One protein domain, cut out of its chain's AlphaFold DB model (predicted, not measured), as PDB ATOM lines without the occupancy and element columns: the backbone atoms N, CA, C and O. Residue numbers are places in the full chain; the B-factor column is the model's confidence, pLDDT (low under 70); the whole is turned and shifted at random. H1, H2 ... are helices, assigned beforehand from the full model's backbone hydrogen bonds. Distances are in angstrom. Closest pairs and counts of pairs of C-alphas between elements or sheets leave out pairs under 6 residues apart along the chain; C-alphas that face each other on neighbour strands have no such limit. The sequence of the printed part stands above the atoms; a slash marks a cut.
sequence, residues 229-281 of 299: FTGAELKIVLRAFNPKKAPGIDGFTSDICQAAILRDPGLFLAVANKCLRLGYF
ATOM      1  N   PHE A 229     -36.776 -39.526 -28.426       90.44
ATOM      2  CA  PHE A 229     -37.798 -38.565 -28.048       90.44
ATOM      3  C   PHE A 229     -38.606 -38.133 -29.268       90.44
ATOM      4  O   PHE A 229     -38.070 -37.822 -30.344       90.44
ATOM      5  N   THR A 230     -39.912 -38.073 -29.070       92.69
ATOM      6  CA  THR A 230     -40.900 -37.722 -30.078       92.69
ATOM      7  C   THR A 230     -41.305 -36.254 -29.977       92.69
ATOM      8  O   THR A 230     -41.272 -35.615 -28.922       92.69
ATOM      9  N   GLY A 231     -41.816 -35.705 -31.083       88.75
ATOM     10  CA  GLY A 231     -42.435 -34.377 -31.075       88.75
ATOM     11  C   GLY A 231     -43.697 -34.281 -30.199       88.75
ATOM     12  O   GLY A 231     -44.184 -33.176 -29.962       88.75
ATOM     13  N   ALA A 232     -44.250 -35.406 -29.724       89.69
ATOM     14  CA  ALA A 232     -45.347 -35.424 -28.759       89.69
ATOM     15  C   ALA A 232     -44.837 -35.154 -27.335       89.69
ATOM     16  O   ALA A 232     -45.398 -34.305 -26.644       89.69
ATOM     17  N   GLU A 233     -43.735 -35.786 -26.930       90.94
ATOM     18  CA  GLU A 233     -43.084 -35.540 -25.637       90.94
ATOM     19  C   GLU A 233     -42.549 -34.109 -25.546       90.94
ATOM     20  O   GLU A 233     -42.809 -33.421 -24.560       90.94
ATOM     21  N   LEU A 234     -41.938 -33.592 -26.620       90.88
ATOM     22  CA  LEU A 234     -41.515 -32.188 -26.683       90.88
ATOM     23  C   LEU A 234     -42.697 -31.219 -26.459       90.88
ATOM     24  O   LEU A 234     -42.565 -30.227 -25.743       90.88
ATOM     25  N   LYS A 235     -43.890 -31.530 -26.989       88.44
ATOM     26  CA  LYS A 235     -45.122 -30.753 -26.734       88.44
ATOM     27  C   LYS A 235     -45.637 -30.887 -25.298       88.44
ATOM     28  O   LYS A 235     -46.287 -29.958 -24.819       88.44
ATOM     29  N   ILE A 236     -45.385 -32.003 -24.615       90.81
ATOM     30  CA  ILE A 236     -45.717 -32.177 -23.191       90.81
ATOM     31  C   ILE A 236     -44.774 -31.320 -22.335       90.81
ATOM     32  O   ILE A 236     -45.252 -30.554 -21.498       90.81
ATOM     33  N   VAL A 237     -43.465 -31.348 -22.608       88.88
ATOM     34  CA  VAL A 237     -42.465 -30.503 -21.927       88.88
ATOM     35  C   VAL A 237     -42.791 -29.013 -22.095       88.88
ATOM     36  O   VAL A 237     -42.843 -28.281 -21.107       88.88
ATOM     37  N   LEU A 238     -43.140 -28.576 -23.310       88.12
ATOM     38  CA  LEU A 238     -43.547 -27.188 -23.585       88.12
ATOM     39  C   LEU A 238     -44.813 -26.735 -22.840       88.12
ATOM     40  O   LEU A 238     -45.018 -25.532 -22.698       88.12
ATOM     41  N   ARG A 239     -45.661 -27.660 -22.366       87.12
ATOM     42  CA  ARG A 239     -46.824 -27.357 -21.507       87.12
ATOM     43  C   ARG A 239     -46.475 -27.338 -20.017       87.12
ATOM     44  O   ARG A 239     -47.191 -26.709 -19.245       87.12
ATOM     45  N   ALA A 240     -45.405 -28.022 -19.612       88.44
ATOM     46  CA  ALA A 240     -44.887 -28.019 -18.241       88.44
ATOM     47  C   ALA A 240     -43.999 -26.794 -17.933       88.44
ATOM     48  O   ALA A 240     -43.722 -26.492 -16.767       88.44
ATOM     49  N   PHE A 241     -43.561 -26.078 -18.971       85.38
ATOM     50  CA  PHE A 241     -42.884 -24.787 -18.876       85.38
ATOM     51  C   PHE A 241     -43.795 -23.745 -18.211       85.38
ATOM     52  O   PHE A 241     -44.920 -23.501 -18.643       85.38
ATOM     53  N   ASN A 242     -43.309 -23.148 -17.120       83.06
ATOM     54  CA  ASN A 242     -44.063 -22.210 -16.293       83.06
ATOM     55  C   ASN A 242     -43.339 -20.853 -16.287       83.06
ATOM     56  O   ASN A 242     -42.262 -20.765 -15.693       83.06
ATOM     57  N   PRO A 243     -43.930 -19.785 -16.862       80.75
ATOM     58  CA  PRO A 243     -43.299 -18.464 -16.968       80.75
ATOM     59  C   PRO A 243     -43.081 -17.760 -15.619       80.75
ATOM     60  O   PRO A 243     -42.464 -16.703 -15.580       80.75
ATOM     61  N   LYS A 244     -43.574 -18.320 -14.505       82.50
ATOM     62  CA  LYS A 244     -43.324 -17.818 -13.143       82.50
ATOM     63  C   LYS A 244     -42.126 -18.477 -12.449       82.50
ATOM     64  O   LYS A 244     -41.847 -18.135 -11.302       82.50
ATOM     65  N   LYS A 245     -41.450 -19.444 -13.083       83.94
ATOM     66  CA  LYS A 245     -40.174 -19.971 -12.574       83.94
ATOM     67  C   LYS A 245     -39.065 -18.947 -12.826       83.94
ATOM     68  O   LYS A 245     -39.074 -18.275 -13.853       83.94
ATOM     69  N   ALA A 246     -38.120 -18.850 -11.892       82.56
ATOM     70  CA  ALA A 246     -36.900 -18.078 -12.098       82.56
ATOM     71  C   ALA A 246     -36.109 -18.634 -13.305       82.56
ATOM     72  O   ALA A 246     -36.197 -19.840 -13.562       82.56
ATOM     73  N   PRO A 247     -35.371 -17.784 -14.045       85.81
ATOM     74  CA  PRO A 247     -34.467 -18.240 -15.100       85.81
ATOM     75  C   PRO A 247     -33.359 -19.140 -14.536       85.81
ATOM     76  O   PRO A 247     -33.077 -19.117 -13.333       85.81
ATOM     77  N   GLY A 248     -32.735 -19.933 -15.409       79.38
ATOM     78  CA  GLY A 248     -31.560 -20.727 -15.056       79.38
ATOM     79  C   GLY A 248     -30.298 -19.872 -14.901       79.38
ATOM     80  O   GLY A 248     -30.328 -18.645 -15.004       79.38
ATOM     81  N   ILE A 249     -29.156 -20.538 -14.700       79.81
ATOM     82  CA  ILE A 249     -27.826 -19.898 -14.747       79.81
ATOM     83  C   ILE A 249     -27.512 -19.300 -16.133       79.81
ATOM     84  O   ILE A 249     -26.716 -18.375 -16.250       79.81
ATOM     85  N   ASP A 250     -28.189 -19.793 -17.172       78.31
ATOM     86  CA  ASP A 250     -28.187 -19.266 -18.538       78.31
ATOM     87  C   ASP A 250     -28.918 -17.917 -18.687       78.31
ATOM     88  O   ASP A 250     -28.799 -17.261 -19.721       78.31
ATOM     89  N   GLY A 251     -29.675 -17.489 -17.671       82.81
ATOM     90  CA  GLY A 251     -30.467 -16.262 -17.691       82.81
ATOM     91  C   GLY A 251     -31.721 -16.330 -18.572       82.81
ATOM     92  O   GLY A 251     -32.445 -15.334 -18.657       82.81
ATOM     93  N   PHE A 252     -32.025 -17.470 -19.202       85.81
ATOM     94  CA  PHE A 252     -33.193 -17.588 -20.073       85.81
ATOM     95  C   PHE A 252     -34.462 -17.875 -19.270       85.81
ATOM     96  O   PHE A 252     -34.556 -18.823 -18.486       85.81
ATOM     97  N   THR A 253     -35.484 -17.048 -19.480       87.50
ATOM     98  CA  THR A 253     -36.809 -17.246 -18.896       87.50
ATOM     99  C   THR A 253     -37.614 -18.277 -19.691       87.50
ATOM    100  O   THR A 253     -37.401 -18.509 -20.885       87.50
ATOM    101  N   SER A 254     -38.564 -18.933 -19.019       88.00
ATOM    102  CA  SER A 254     -39.297 -20.080 -19.576       88.00
ATOM    103  C   SER A 254     -40.109 -19.758 -20.842       88.00
ATOM    104  O   SER A 254     -40.406 -20.676 -21.607       88.00
ATOM    105  N   ASP A 255     -40.481 -18.497 -21.056       88.75
ATOM    106  CA  ASP A 255     -41.153 -17.981 -22.253       88.75
ATOM    107  C   ASP A 255     -40.190 -17.813 -23.442       88.75
ATOM    108  O   ASP A 255     -40.541 -18.198 -24.558       88.75
ATOM    109  N   ILE A 256     -38.955 -17.349 -23.208       89.12
ATOM    110  CA  ILE A 256     -37.895 -17.288 -24.231       89.12
ATOM    111  C   ILE A 256     -37.578 -18.704 -24.728       89.12
ATOM    112  O   ILE A 256     -37.585 -18.953 -25.936       89.12
ATOM    113  N   CYS A 257     -37.387 -19.657 -23.810       87.88
ATOM    114  CA  CYS A 257     -37.150 -21.058 -24.162       87.88
ATOM    115  C   CYS A 257     -38.337 -21.668 -24.928       87.88
ATOM    116  O   CYS A 257     -38.139 -22.384 -25.910       87.88
ATOM    117  N   GLN A 258     -39.577 -21.357 -24.532       89.19
ATOM    118  CA  GLN A 258     -40.773 -21.818 -25.243       89.19
ATOM    119  C   GLN A 258     -40.842 -21.241 -26.667       89.19
ATOM    120  O   GLN A 258     -41.087 -21.989 -27.613       89.19
ATOM    121  N   ALA A 259     -40.578 -19.942 -26.841       89.56
ATOM    122  CA  ALA A 259     -40.565 -19.285 -28.146       89.56
ATOM    123  C   ALA A 259     -39.465 -19.841 -29.070       89.56
ATOM    124  O   ALA A 259     -39.728 -20.095 -30.247       89.56
ATOM    125  N   ALA A 260     -38.264 -20.091 -28.537       90.38
ATOM    126  CA  ALA A 260     -37.156 -20.685 -29.283       90.38
ATOM    127  C   ALA A 260     -37.489 -22.104 -29.777       90.38
ATOM    128  O   ALA A 260     -37.345 -22.393 -30.966       90.38
ATOM    129  N   ILE A 261     -38.011 -22.969 -28.901       89.81
ATOM    130  CA  ILE A 261     -38.375 -24.344 -29.273       89.81
ATOM    131  C   ILE A 261     -39.565 -24.364 -30.242       89.81
ATOM    132  O   ILE A 261     -39.590 -25.184 -31.154       89.81
ATOM    133  N   LEU A 262     -40.538 -23.456 -30.106       90.31
ATOM    134  CA  LEU A 262     -41.641 -23.331 -31.068       90.31
ATOM    135  C   LEU A 262     -41.186 -22.815 -32.444       90.31
ATOM    136  O   LEU A 262     -41.862 -23.089 -33.437       90.31
ATOM    137  N   ARG A 263     -40.063 -22.086 -32.522       92.94
ATOM    138  CA  ARG A 263     -39.519 -21.554 -33.782       92.94
ATOM    139  C   ARG A 263     -38.908 -22.641 -34.666       92.94
ATOM    140  O   ARG A 263     -39.092 -22.572 -35.880       92.94
ATOM    141  N   ASP A 264     -38.221 -23.612 -34.065       91.12
ATOM    142  CA  ASP A 264     -37.718 -24.819 -34.733       91.12
ATOM    143  C   ASP A 264     -37.754 -26.043 -33.790       91.12
ATOM    144  O   ASP A 264     -36.742 -26.407 -33.184       91.12
ATOM    145  N   PRO A 265     -38.906 -26.730 -33.676       90.38
ATOM    146  CA  PRO A 265     -39.014 -27.927 -32.843       90.38
ATOM    147  C   PRO A 265     -38.129 -29.083 -33.332       90.38
ATOM    148  O   PRO A 265     -37.806 -29.977 -32.550       90.38
ATOM    149  N   GLY A 266     -37.758 -29.094 -34.619       90.69
ATOM    150  CA  GLY A 266     -36.953 -30.148 -35.230       90.69
ATOM    151  C   GLY A 266     -35.509 -30.113 -34.742       90.69
ATOM    152  O   GLY A 266     -34.967 -31.156 -34.376       90.69
ATOM    153  N   LEU A 267     -34.920 -28.917 -34.653       92.69
ATOM    154  CA  LEU A 267     -33.576 -28.710 -34.114       92.69
ATOM    155  C   LEU A 267     -33.460 -29.197 -32.664       92.69
ATOM    156  O   LEU A 267     -32.593 -30.018 -32.363       92.69
ATOM    157  N   PHE A 268     -34.350 -28.754 -31.772       90.25
ATOM    158  CA  PHE A 268     -34.299 -29.156 -30.360       90.25
ATOM    159  C   PHE A 268     -34.543 -30.659 -30.171       90.25
ATOM    160  O   PHE A 268     -33.868 -31.289 -29.355       90.25
ATOM    161  N   LEU A 269     -35.431 -31.262 -30.969       92.88
ATOM    162  CA  LEU A 269     -35.644 -32.710 -30.958       92.88
ATOM    163  C   LEU A 269     -34.410 -33.478 -31.462       92.88
ATOM    164  O   LEU A 269     -34.042 -34.507 -30.895       92.88
ATOM    165  N   ALA A 270     -33.737 -32.974 -32.500       92.25
ATOM    166  CA  ALA A 270     -32.510 -33.562 -33.028       92.25
ATOM    167  C   ALA A 270     -31.343 -33.468 -32.030       92.25
ATOM    168  O   ALA A 270     -30.589 -34.435 -31.900       92.25
ATOM    169  N   VAL A 271     -31.226 -32.351 -31.299       91.00
ATOM    170  CA  VAL A 271     -30.246 -32.161 -30.215       91.00
ATOM    171  C   VAL A 271     -30.528 -33.120 -29.058       91.00
ATOM    172  O   VAL A 271     -29.637 -33.887 -28.697       91.00
ATOM    173  N   ALA A 272     -31.762 -33.179 -28.545       90.06
ATOM    174  CA  ALA A 272     -32.135 -34.099 -27.464       90.06
ATOM    175  C   ALA A 272     -31.857 -35.571 -27.833       90.06
ATOM    176  O   ALA A 272     -31.233 -36.307 -27.070       90.06
ATOM    177  N   ASN A 273     -32.208 -35.976 -29.058       90.81
ATOM    178  CA  ASN A 273     -31.921 -37.318 -29.573       90.81
ATOM    179  C   ASN A 273     -30.436 -37.552 -29.894       90.81
ATOM    180  O   ASN A 273     -29.990 -38.697 -29.995       90.81
ATOM    181  N   LYS A 274     -29.631 -36.500 -30.079       90.75
ATOM    182  CA  LYS A 274     -28.170 -36.619 -30.175       90.75
ATOM    183  C   LYS A 274     -27.544 -36.798 -28.792       90.75
ATOM    184  O   LYS A 274     -26.684 -37.662 -28.688       90.75
ATOM    185  N   CYS A 275     -28.015 -36.091 -27.765       88.62
ATOM    186  CA  CYS A 275     -27.621 -36.316 -26.370       88.62
ATOM    187  C   CYS A 275     -27.934 -37.747 -25.916       88.62
ATOM    188  O   CYS A 275     -27.032 -38.438 -25.450       88.62
ATOM    189  N   LEU A 276     -29.159 -38.228 -26.170       87.81
ATOM    190  CA  LEU A 276     -29.589 -39.589 -25.829       87.81
ATOM    191  C   LEU A 276     -28.672 -40.661 -26.446       87.81
ATOM    192  O   LEU A 276     -28.139 -41.504 -25.737       87.81
ATOM    193  N   ARG A 277     -28.389 -40.570 -27.755       86.12
ATOM    194  CA  ARG A 277     -27.465 -41.492 -28.455       86.12
ATOM    195  C   ARG A 277     -25.999 -41.384 -28.028       86.12
ATOM    196  O   ARG A 277     -25.222 -42.268 -28.368       86.12
ATOM    197  N   LEU A 278     -25.592 -40.279 -27.405       85.69
ATOM    198  CA  LEU A 278     -24.221 -40.075 -26.924       85.69
ATOM    199  C   LEU A 278     -24.066 -40.388 -25.429       85.69
ATOM    200  O   LEU A 278     -22.948 -40.322 -24.931       85.69
ATOM    201  N   GLY A 279     -25.161 -40.655 -24.706       84.50
ATOM    202  CA  GLY A 279     -25.150 -40.761 -23.243       84.50
ATOM    203  C   GLY A 279     -24.718 -39.472 -22.527       84.50
ATOM    204  O   GLY A 279     -24.365 -39.518 -21.353       84.50
ATOM    205  N   TYR A 280     -24.711 -38.324 -23.219       83.94
ATOM    206  CA  TYR A 280     -24.146 -37.071 -22.715       83.94
ATOM    207  C   TYR A 280     -25.138 -35.913 -22.834       83.94
ATOM    208  O   TYR A 280     -25.546 -35.526 -23.934       83.94
ATOM    209  N   PHE A 281     -25.471 -35.326 -21.686       83.75
ATOM    210  CA  PHE A 281     -26.309 -34.137 -21.562       83.75
ATOM    211  C   PHE A 281     -25.464 -32.962 -21.034       83.75
ATOM    212  O   PHE A 281     -24.630 -33.182 -20.157       83.75
TER     213      PHE A 281
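What this domain is: This is residues 229 to 281 of the 299 residues of the protein "115 kDa protein in type-1 retrotransposable element R1DM" of Eumeta variegata (UniProt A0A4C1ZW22). Three helices make an open arch: H1 and H2 lie side by side across it, H3 makes one leg from the end of H2, and the loop 241 to 253 makes the other. The 53 printed residues hold H1, H2 and H3 in that order, no named strand; the class is all helix. It is only just compact, close to loose, with a radius of gyration of the C-alphas of 11.7 A and spans of 32 by 23 by 17 A.

How they stand to each other: Start at H3, residues 265 to 278: with residues 265 to 269 alone it touches H1, residues 231 to 240, about perpendicular at 79 degrees, the closest C-alphas being Gly 231 and Leu 269, 7.0 A apart. H2, residues 254 to 263, is close to H3 but not clearly touching, about perpendicular at 80 degrees; their closest C-alphas, Ile 261 and Phe 268, are 6.4 A apart. H1 and H2 are close but not clearly touching, at a shallow tilt of 22 degrees, opposite ways; C-alphas 238 and 258 are closest, 6.3 A. In H1, H2 and H3 every O i to N i+4 pair is within hydrogen-bond range.

Where its parts are: Find C-alpha 265 at (-39.014, -27.927, -32.843); H3 runs 20.0 A to C-alpha 278. H1 begins at (-42.435, -34.377, -31.075) and spans 14.5 A; H2 spans 14.3 A.

The domain as a whole: The C-alphas farthest apart, Lys 244 and Leu 278, are 32.4 A apart. The link H1 to H2 is long, H2 to H3 tight; the printed part has no cut, and no printed residue is under 70 in pLDDT.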